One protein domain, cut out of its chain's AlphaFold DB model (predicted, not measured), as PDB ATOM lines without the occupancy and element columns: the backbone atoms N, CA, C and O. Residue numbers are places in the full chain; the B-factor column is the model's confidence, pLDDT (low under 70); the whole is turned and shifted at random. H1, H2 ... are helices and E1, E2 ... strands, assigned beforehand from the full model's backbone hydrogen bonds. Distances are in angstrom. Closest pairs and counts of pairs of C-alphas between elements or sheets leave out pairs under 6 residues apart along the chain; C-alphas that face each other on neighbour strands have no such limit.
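Overview. This is residues 548 to 603 of the 733 residues of an uncharacterized protein of Micavibrio sp (UniProt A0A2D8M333). A long hairpin of two strands, E3 and E4, with the short strand E2 added beside E3, makes a narrow sheet; the first part of the printed stretch, with the short helix H1 and the short strand E1, is gathered along one side of it. The loop between E3 and E4 lies at one end of the longest axis. The printed part has 56 residues, with one named helix and four named strands in the order H1, E1, E2, E3, E4; the sheet runs E2, E3, E4, all antiparallel. The class is mixed, helices and strands, with under half of the residues in named elements; the whole is compact, with a radius of gyration of the C-alphas of 10.6 A, and elongated, spanning 34 by 20 by 16 A.

Along the chain. H1 is residues 559 to 564, from C-alpha 559 at (137.164, 107.859, -20.125). E1 is residues 568 to 570 and E2 residues 577 to 579. E3, residues 582 to 588, is 19.0 A long. E4, residues 596 to 602, is 19.5 A long and ends at C-alpha 602, (138.606, 109.388, -28.500).

Arrangement. E2, E3 and E4 form a meander, each strand the antiparallel neighbour of the one before. In the hairpin E3 and E4, N 585 and O 598 are within hydrogen-bond range at 3.0 A. In the hairpin E2 and E3, N 577 and O 584 are 2.8 A apart, also within range. H1 is on the sheet but only grazes it, with residues 559 to 562; its closest C-alphas to E3 are those of Ala 559 and Phe 583, 6.9 A apart. Every O i to N i+4 pair in H1 is within hydrogen-bond range. E1 pairs with no named strand and is apart from E4. Residues 555 to 556 pair with residues 601 to 602 of E4, parallel.

Size, cuts and confidence. The C-alphas farthest apart, those of Ser 592 and Ser 603, are 34.6 A apart. The printed part has no cut, and no link is long. Mean pLDDT of the printed part is 80.9; residues 565, 579, 592 and 603 are under 70.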
ATOM      1  N   CYS A 548     145.991 122.082 -17.725       88.50
ATOM      2  CA  CYS A 548     145.820 120.734 -18.240       88.50
ATOM      3  C   CYS A 548     147.064 119.855 -18.019       88.50
ATOM      4  O   CYS A 548     148.195 120.279 -18.237       88.50
ATOM      5  N   GLY A 549     146.842 118.612 -17.578       84.38
ATOM      6  CA  GLY A 549     147.898 117.619 -17.352       84.38
ATOM      7  C   GLY A 549     148.291 116.842 -18.611       84.38
ATOM      8  O   GLY A 549     147.794 117.108 -19.704       84.38
ATOM      9  N   ALA A 550     149.147 115.828 -18.447       82.94
ATOM     10  CA  ALA A 550     149.703 115.018 -19.541       82.94
ATOM     11  C   ALA A 550     148.652 114.278 -20.395       82.94
ATOM     12  O   ALA A 550     148.947 113.872 -21.516       82.94
ATOM     13  N   ALA A 551     147.422 114.119 -19.898       82.38
ATOM     14  CA  ALA A 551     146.321 113.556 -20.674       82.38
ATOM     15  C   ALA A 551     145.768 114.505 -21.764       82.38
ATOM     16  O   ALA A 551     145.065 114.046 -22.665       82.38
ATOM     17  N   HIS A 552     146.037 115.814 -21.709       86.81
ATOM     18  CA  HIS A 552     145.521 116.769 -22.695       86.81
ATOM     19  C   HIS A 552     146.218 116.618 -24.056       86.81
ATOM     20  O   HIS A 552     147.441 116.579 -24.141       86.81
ATOM     21  N   GLY A 553     145.424 116.507 -25.128       80.31
ATOM     22  CA  GLY A 553     145.900 116.278 -26.497       80.31
ATOM     23  C   GLY A 553     146.214 114.810 -26.805       80.31
ATOM     24  O   GLY A 553     146.511 114.477 -27.949       80.31
ATOM     25  N   GLY A 554     146.121 113.922 -25.809       81.12
ATOM     26  CA  GLY A 554     146.304 112.485 -25.990       81.12
ATOM     27  C   GLY A 554     145.113 111.806 -26.672       81.12
ATOM     28  O   GLY A 554     144.043 112.392 -26.847       81.12
ATOM     29  N   THR A 555     145.302 110.541 -27.047       82.19
ATOM     30  CA  THR A 555     144.278 109.697 -27.681       82.19
ATOM     31  C   THR A 555     144.005 108.485 -26.792       82.19
ATOM     32  O   THR A 555     144.931 107.743 -26.470       82.19
ATOM     33  N   PHE A 556     142.758 108.304 -26.346       77.94
ATOM     34  CA  PHE A 556     142.401 107.287 -25.345       77.94
ATOM     35  C   PHE A 556     141.164 106.480 -25.747       77.94
ATOM     36  O   PHE A 556     140.201 107.033 -26.270       77.94
ATOM     37  N   ALA A 557     141.153 105.176 -25.453       75.81
ATOM     38  CA  ALA A 557     140.054 104.273 -25.818       75.81
ATOM     39  C   ALA A 557     138.815 104.385 -24.904       75.81
ATOM     40  O   ALA A 557     137.727 103.954 -25.273       75.81
ATOM     41  N   SER A 558     138.948 104.958 -23.704       75.69
ATOM     42  CA  SER A 558     137.832 105.155 -22.771       75.69
ATOM     43  C   SER A 558     138.105 106.292 -21.783       75.69
ATOM     44  O   SER A 558     139.258 106.644 -21.528       75.69
ATOM     45  N   ALA A 559     137.048 106.827 -21.160       74.69
ATOM     46  CA  ALA A 559     137.164 107.859 -20.125       74.69
ATOM     47  C   ALA A 559     137.997 107.397 -18.910       74.69
ATOM     48  O   ALA A 559     138.675 108.202 -18.275       74.69
ATOM     49  N   SER A 560     138.001 106.094 -18.608       77.31
ATOM     50  CA  SER A 560     138.807 105.510 -17.529       77.31
ATOM     51  C   SER A 560     140.305 105.557 -17.825       77.31
ATOM     52  O   SER A 560     141.087 105.817 -16.916       77.31
ATOM     53  N   ALA A 561     140.711 105.383 -19.086       72.06
ATOM     54  CA  ALA A 561     142.116 105.478 -19.486       72.06
ATOM     55  C   ALA A 561     142.653 106.917 -19.366       72.06
ATOM     56  O   ALA A 561     143.792 107.117 -18.947       72.06
ATOM     57  N   VAL A 562     141.805 107.921 -19.630       80.12
ATOM     58  CA  VAL A 562     142.124 109.342 -19.391       80.12
ATOM     59  C   VAL A 562     142.380 109.603 -17.899       80.12
ATOM     60  O   VAL A 562     143.264 110.379 -17.538       80.12
ATOM     61  N   ASN A 563     141.647 108.926 -17.006       76.50
ATOM     62  CA  ASN A 563     141.809 109.083 -15.558       76.50
ATOM     63  C   ASN A 563     143.158 108.566 -15.037       76.50
ATOM     64  O   ASN A 563     143.652 109.095 -14.044       76.50
ATOM     65  N   SER A 564     143.756 107.575 -15.701       74.00
ATOM     66  CA  SER A 564     145.032 106.963 -15.307       74.00
ATOM     67  C   SER A 564     146.271 107.726 -15.799       74.00
ATOM     68  O   SER A 564     147.359 107.483 -15.289       74.00
ATOM     69  N   ALA A 565     146.123 108.648 -16.760       67.62
ATOM     70  CA  ALA A 565     147.230 109.348 -17.427       67.62
ATOM     71  C   ALA A 565     147.538 110.763 -16.877       67.62
ATOM     72  O   ALA A 565     148.358 111.478 -17.446       67.62
ATOM     73  N   GLY A 566     146.898 111.174 -15.774       77.25
ATOM     74  CA  GLY A 566     147.107 112.484 -15.136       77.25
ATOM     75  C   GLY A 566     146.365 113.637 -15.836       77.25
ATOM     76  O   GLY A 566     146.826 114.179 -16.840       77.25
ATOM     77  N   ARG A 567     145.201 114.035 -15.292       86.25
ATOM     78  CA  ARG A 567     144.247 114.965 -15.942       86.25
ATOM     79  C   ARG A 567     144.568 116.458 -15.790       86.25
ATOM     80  O   ARG A 567     144.338 117.214 -16.730       86.25
ATOM     81  N   CYS A 568     145.081 116.882 -14.638       87.56
ATOM     82  CA  CYS A 568     145.467 118.271 -14.365       87.56
ATOM     83  C   CYS A 568     146.878 118.297 -13.790       87.56
ATOM     84  O   CYS A 568     147.220 117.431 -12.983       87.56
ATOM     85  N   LEU A 569     147.678 119.268 -14.224       81.75
ATOM     86  CA  LEU A 569     149.001 119.537 -13.663       81.75
ATOM     87  C   LEU A 569     148.881 120.447 -12.428       81.75
ATOM     88  O   LEU A 569     149.521 120.182 -11.415       81.75
ATOM     89  N   THR A 570     148.002 121.453 -12.492       76.19
ATOM     90  CA  THR A 570     147.569 122.295 -11.360       76.19
ATOM     91  C   THR A 570     146.044 122.467 -11.375       76.19
ATOM     92  O   THR A 570     145.417 122.429 -12.437       76.19
ATOM     93  N   GLY A 571     145.422 122.649 -10.206       79.00
ATOM     94  CA  GLY A 571     143.959 122.731 -10.065       79.00
ATOM     95  C   GLY A 571     143.257 121.369  -9.940       79.00
ATOM     96  O   GLY A 571     143.887 120.313  -9.985       79.00
ATOM     97  N   ASN A 572     141.934 121.383  -9.739       83.19
ATOM     98  CA  ASN A 572     141.159 120.165  -9.476       83.19
ATOM     99  C   ASN A 572     140.380 119.704 -10.718       83.19
ATOM    100  O   ASN A 572     139.615 120.472 -11.304       83.19
ATOM    101  N   ALA A 573     140.564 118.444 -11.111       84.31
ATOM    102  CA  ALA A 573     139.989 117.891 -12.335       84.31
ATOM    103  C   ALA A 573     138.501 117.551 -12.172       84.31
ATOM    104  O   ALA A 573     138.145 116.753 -11.300       84.31
ATOM    105  N   THR A 574     137.641 118.045 -13.065       87.56
ATOM    106  CA  THR A 574     136.245 117.584 -13.147       87.56
ATOM    107  C   THR A 574     136.156 116.139 -13.647       87.56
ATOM    108  O   THR A 574     137.140 115.537 -14.097       87.56
ATOM    109  N   SER A 575     134.952 115.561 -13.586       81.81
ATOM    110  CA  SER A 575     134.662 114.307 -14.279       81.81
ATOM    111  C   SER A 575     134.887 114.464 -15.785       81.81
ATOM    112  O   SER A 575     134.662 115.530 -16.363       81.81
ATOM    113  N   VAL A 576     135.362 113.389 -16.413       84.62
ATOM    114  CA  VAL A 576     135.584 113.340 -17.858       84.62
ATOM    115  C   VAL A 576     134.233 113.172 -18.549       84.62
ATOM    116  O   VAL A 576     133.593 112.127 -18.444       84.62
ATOM    117  N   GLY A 577     133.797 114.224 -19.235       81.19
ATOM    118  CA  GLY A 577     132.632 114.231 -20.107       81.19
ATOM    119  C   GLY A 577     132.977 113.798 -21.531       81.19
ATOM    120  O   GLY A 577     134.139 113.665 -21.913       81.19
ATOM    121  N   SER A 578     131.942 113.578 -22.334       80.94
ATOM    122  CA  SER A 578     132.065 113.267 -23.758       80.94
ATOM    123  C   SER A 578     131.373 114.345 -24.579       80.94
ATOM    124  O   SER A 578     130.185 114.581 -24.382       80.94
ATOM    125  N   SER A 579     132.093 114.949 -25.526       69.62
ATOM    126  CA  SER A 579     131.536 115.904 -26.489       69.62
ATOM    127  C   SER A 579     132.069 115.584 -27.886       69.62
ATOM    128  O   SER A 579     133.261 115.726 -28.161       69.62
ATOM    129  N   GLY A 580     131.197 115.067 -28.757       75.06
ATOM    130  CA  GLY A 580     131.578 114.603 -30.096       75.06
ATOM    131  C   GLY A 580     132.666 113.517 -30.075       75.06
ATOM    132  O   GLY A 580     132.579 112.544 -29.314       75.06
ATOM    133  N   SER A 581     133.698 113.699 -30.905       77.38
ATOM    134  CA  SER A 581     134.881 112.831 -31.037       77.38
ATOM    135  C   SER A 581     135.923 113.004 -29.922       77.38
ATOM    136  O   SER A 581     136.953 112.335 -29.951       77.38
ATOM    137  N   ASN A 582     135.658 113.843 -28.913       81.81
ATOM    138  CA  ASN A 582     136.608 114.148 -27.846       81.81
ATOM    139  C   ASN A 582     136.065 113.786 -26.451       81.81
ATOM    140  O   ASN A 582     134.861 113.850 -26.173       81.81
ATOM    141  N   PHE A 583     136.978 113.412 -25.559       85.81
ATOM    142  CA  PHE A 583     136.799 113.481 -24.114       85.81
ATOM    143  C   PHE A 583     137.125 114.899 -23.639       85.81
ATOM    144  O   PHE A 583     138.102 115.495 -24.093       85.81
ATOM    145  N   THR A 584     136.312 115.437 -22.734       86.94
ATOM    146  CA  THR A 584     136.428 116.822 -22.252       86.94
ATOM    147  C   THR A 584     136.381 116.868 -20.733       86.94
ATOM    148  O   THR A 584     135.500 116.254 -20.130       86.94
ATOM    149  N   TRP A 585     137.279 117.622 -20.106       89.75
ATOM    150  CA  TRP A 585     137.238 117.918 -18.673       89.75
ATOM    151  C   TRP A 585     137.792 119.318 -18.411       89.75
ATOM    152  O   TRP A 585     138.500 119.879 -19.243       89.75
ATOM    153  N   SER A 586     137.479 119.880 -17.250       88.19
ATOM    154  CA  SER A 586     138.014 121.168 -16.817       88.19
ATOM    155  C   SER A 586     138.965 120.976 -15.643       88.19
ATOM    156  O   SER A 586     138.710 120.167 -14.745       88.19
ATOM    157  N   CYS A 587     140.067 121.718 -15.661       90.81
ATOM    158  CA  CYS A 587     140.945 121.883 -14.512       90.81
ATOM    159  C   CYS A 587     140.529 123.170 -13.816       90.81
ATOM    160  O   CYS A 587     140.797 124.267 -14.306       90.81
ATOM    161  N   ASN A 588     139.806 123.029 -12.706       86.19
ATOM    162  CA  ASN A 588     139.286 124.178 -11.981       86.19
ATOM    163  C   ASN A 588     140.405 124.806 -11.148       86.19
ATOM    164  O   ASN A 588     141.045 124.101 -10.354       86.19
ATOM    165  N   GLY A 589     140.629 126.109 -11.332       79.94
ATOM    166  CA  GLY A 589     141.573 126.877 -10.523       79.94
ATOM    167  C   GLY A 589     141.156 126.906  -9.049       79.94
ATOM    168  O   GLY A 589     139.984 126.723  -8.712       79.94
ATOM    169  N   GLN A 590     142.119 127.089  -8.150       72.94
ATOM    170  CA  GLN A 590     141.841 127.307  -6.724       72.94
ATOM    171  C   GLN A 590     141.625 128.816  -6.495       72.94
ATOM    172  O   GLN A 590     142.336 129.628  -7.081       72.94
ATOM    173  N   GLY A 591     140.653 129.208  -5.661       74.75
ATOM    174  CA  GLY A 591     140.364 130.625  -5.372       74.75
ATOM    175  C   GLY A 591     139.680 131.372  -6.532       74.75
ATOM    176  O   GLY A 591     138.650 130.914  -7.021       74.75
ATOM    177  N   SER A 592     140.219 132.526  -6.946       68.81
ATOM    178  CA  SER A 592     139.780 133.309  -8.121       68.81
ATOM    179  C   SER A 592     140.489 132.927  -9.434       68.81
ATOM    180  O   SER A 592     140.249 133.545 -10.474       68.81
ATOM    181  N   GLY A 593     141.344 131.896  -9.398       71.38
ATOM    182  CA  GLY A 593     142.084 131.396 -10.558       71.38
ATOM    183  C   GLY A 593     141.174 130.932 -11.700       71.38
ATOM    184  O   GLY A 593     140.105 130.361 -11.485       71.38
ATOM    185  N   ALA A 594     141.605 131.173 -12.937       79.75
ATOM    186  CA  ALA A 594     140.857 130.798 -14.131       79.75
ATOM    187  C   ALA A 594     140.816 129.270 -14.325       79.75
ATOM    188  O   ALA A 594     141.779 128.559 -14.018       79.75
ATOM    189  N   ASN A 595     139.701 128.776 -14.869       84.94
ATOM    190  CA  ASN A 595     139.550 127.373 -15.251       84.94
ATOM    191  C   ASN A 595     140.128 127.146 -16.646       84.94
ATOM    192  O   ASN A 595     139.840 127.916 -17.563       84.94
ATOM    193  N   ASP A 596     140.861 126.051 -16.813       87.44
ATOM    194  CA  ASP A 596     141.373 125.627 -18.114       87.44
ATOM    195  C   ASP A 596     140.551 124.452 -18.659       87.44
ATOM    196  O   ASP A 596     140.060 123.601 -17.905       87.44
ATOM    197  N   SER A 597     140.330 124.448 -19.973       89.00
ATOM    198  CA  SER A 597     139.441 123.499 -20.656       89.00
ATOM    199  C   SER A 597     140.252 122.495 -21.459       89.00
ATOM    200  O   SER A 597     140.776 122.804 -22.527       89.00
ATOM    201  N   CYS A 598     140.306 121.264 -20.962       89.38
ATOM    202  CA  CYS A 598     141.177 120.220 -21.473       89.38
ATOM    203  C   CYS A 598     140.405 119.226 -22.340       89.38
ATOM    204  O   CYS A 598     139.283 118.812 -22.024       89.38
ATOM    205  N   THR A 599     141.028 118.813 -23.440       88.88
ATOM    206  CA  THR A 599     140.448 117.869 -24.404       88.88
ATOM    207  C   THR A 599     141.421 116.740 -24.728       88.88
ATOM    208  O   THR A 599     142.635 116.941 -24.771       88.88
ATOM    209  N   ALA A 600     140.891 115.547 -24.976       86.19
ATOM    210  CA  ALA A 600     141.622 114.416 -25.539       86.19
ATOM    211  C   ALA A 600     140.775 113.759 -26.628       86.19
ATOM    212  O   ALA A 600     139.548 113.732 -26.525       86.19
ATOM    213  N   THR A 601     141.403 113.224 -27.666       84.50
ATOM    214  CA  THR A 601     140.677 112.580 -28.763       84.50
ATOM    215  C   THR A 601     140.272 111.169 -28.354       84.50
ATOM    216  O   THR A 601     141.043 110.429 -27.736       84.50
ATOM    217  N   LYS A 602     139.034 110.779 -28.664       82.44
ATOM    218  CA  LYS A 602     138.606 109.388 -28.500       82.44
ATOM    219  C   LYS A 602     139.373 108.540 -29.508       82.44
ATOM    220  O   LYS A 602     139.325 108.825 -30.703       82.44
ATOM    221  N   SER A 603     140.052 107.492 -29.048       67.12
ATOM    222  CA  SER A 603     140.559 106.458 -29.943       67.12
ATOM    223  C   SER A 603     139.351 105.789 -30.591       67.12
ATOM    224  O   SER A 603     138.659 105.002 -29.951       67.12
TER     225      SER A 603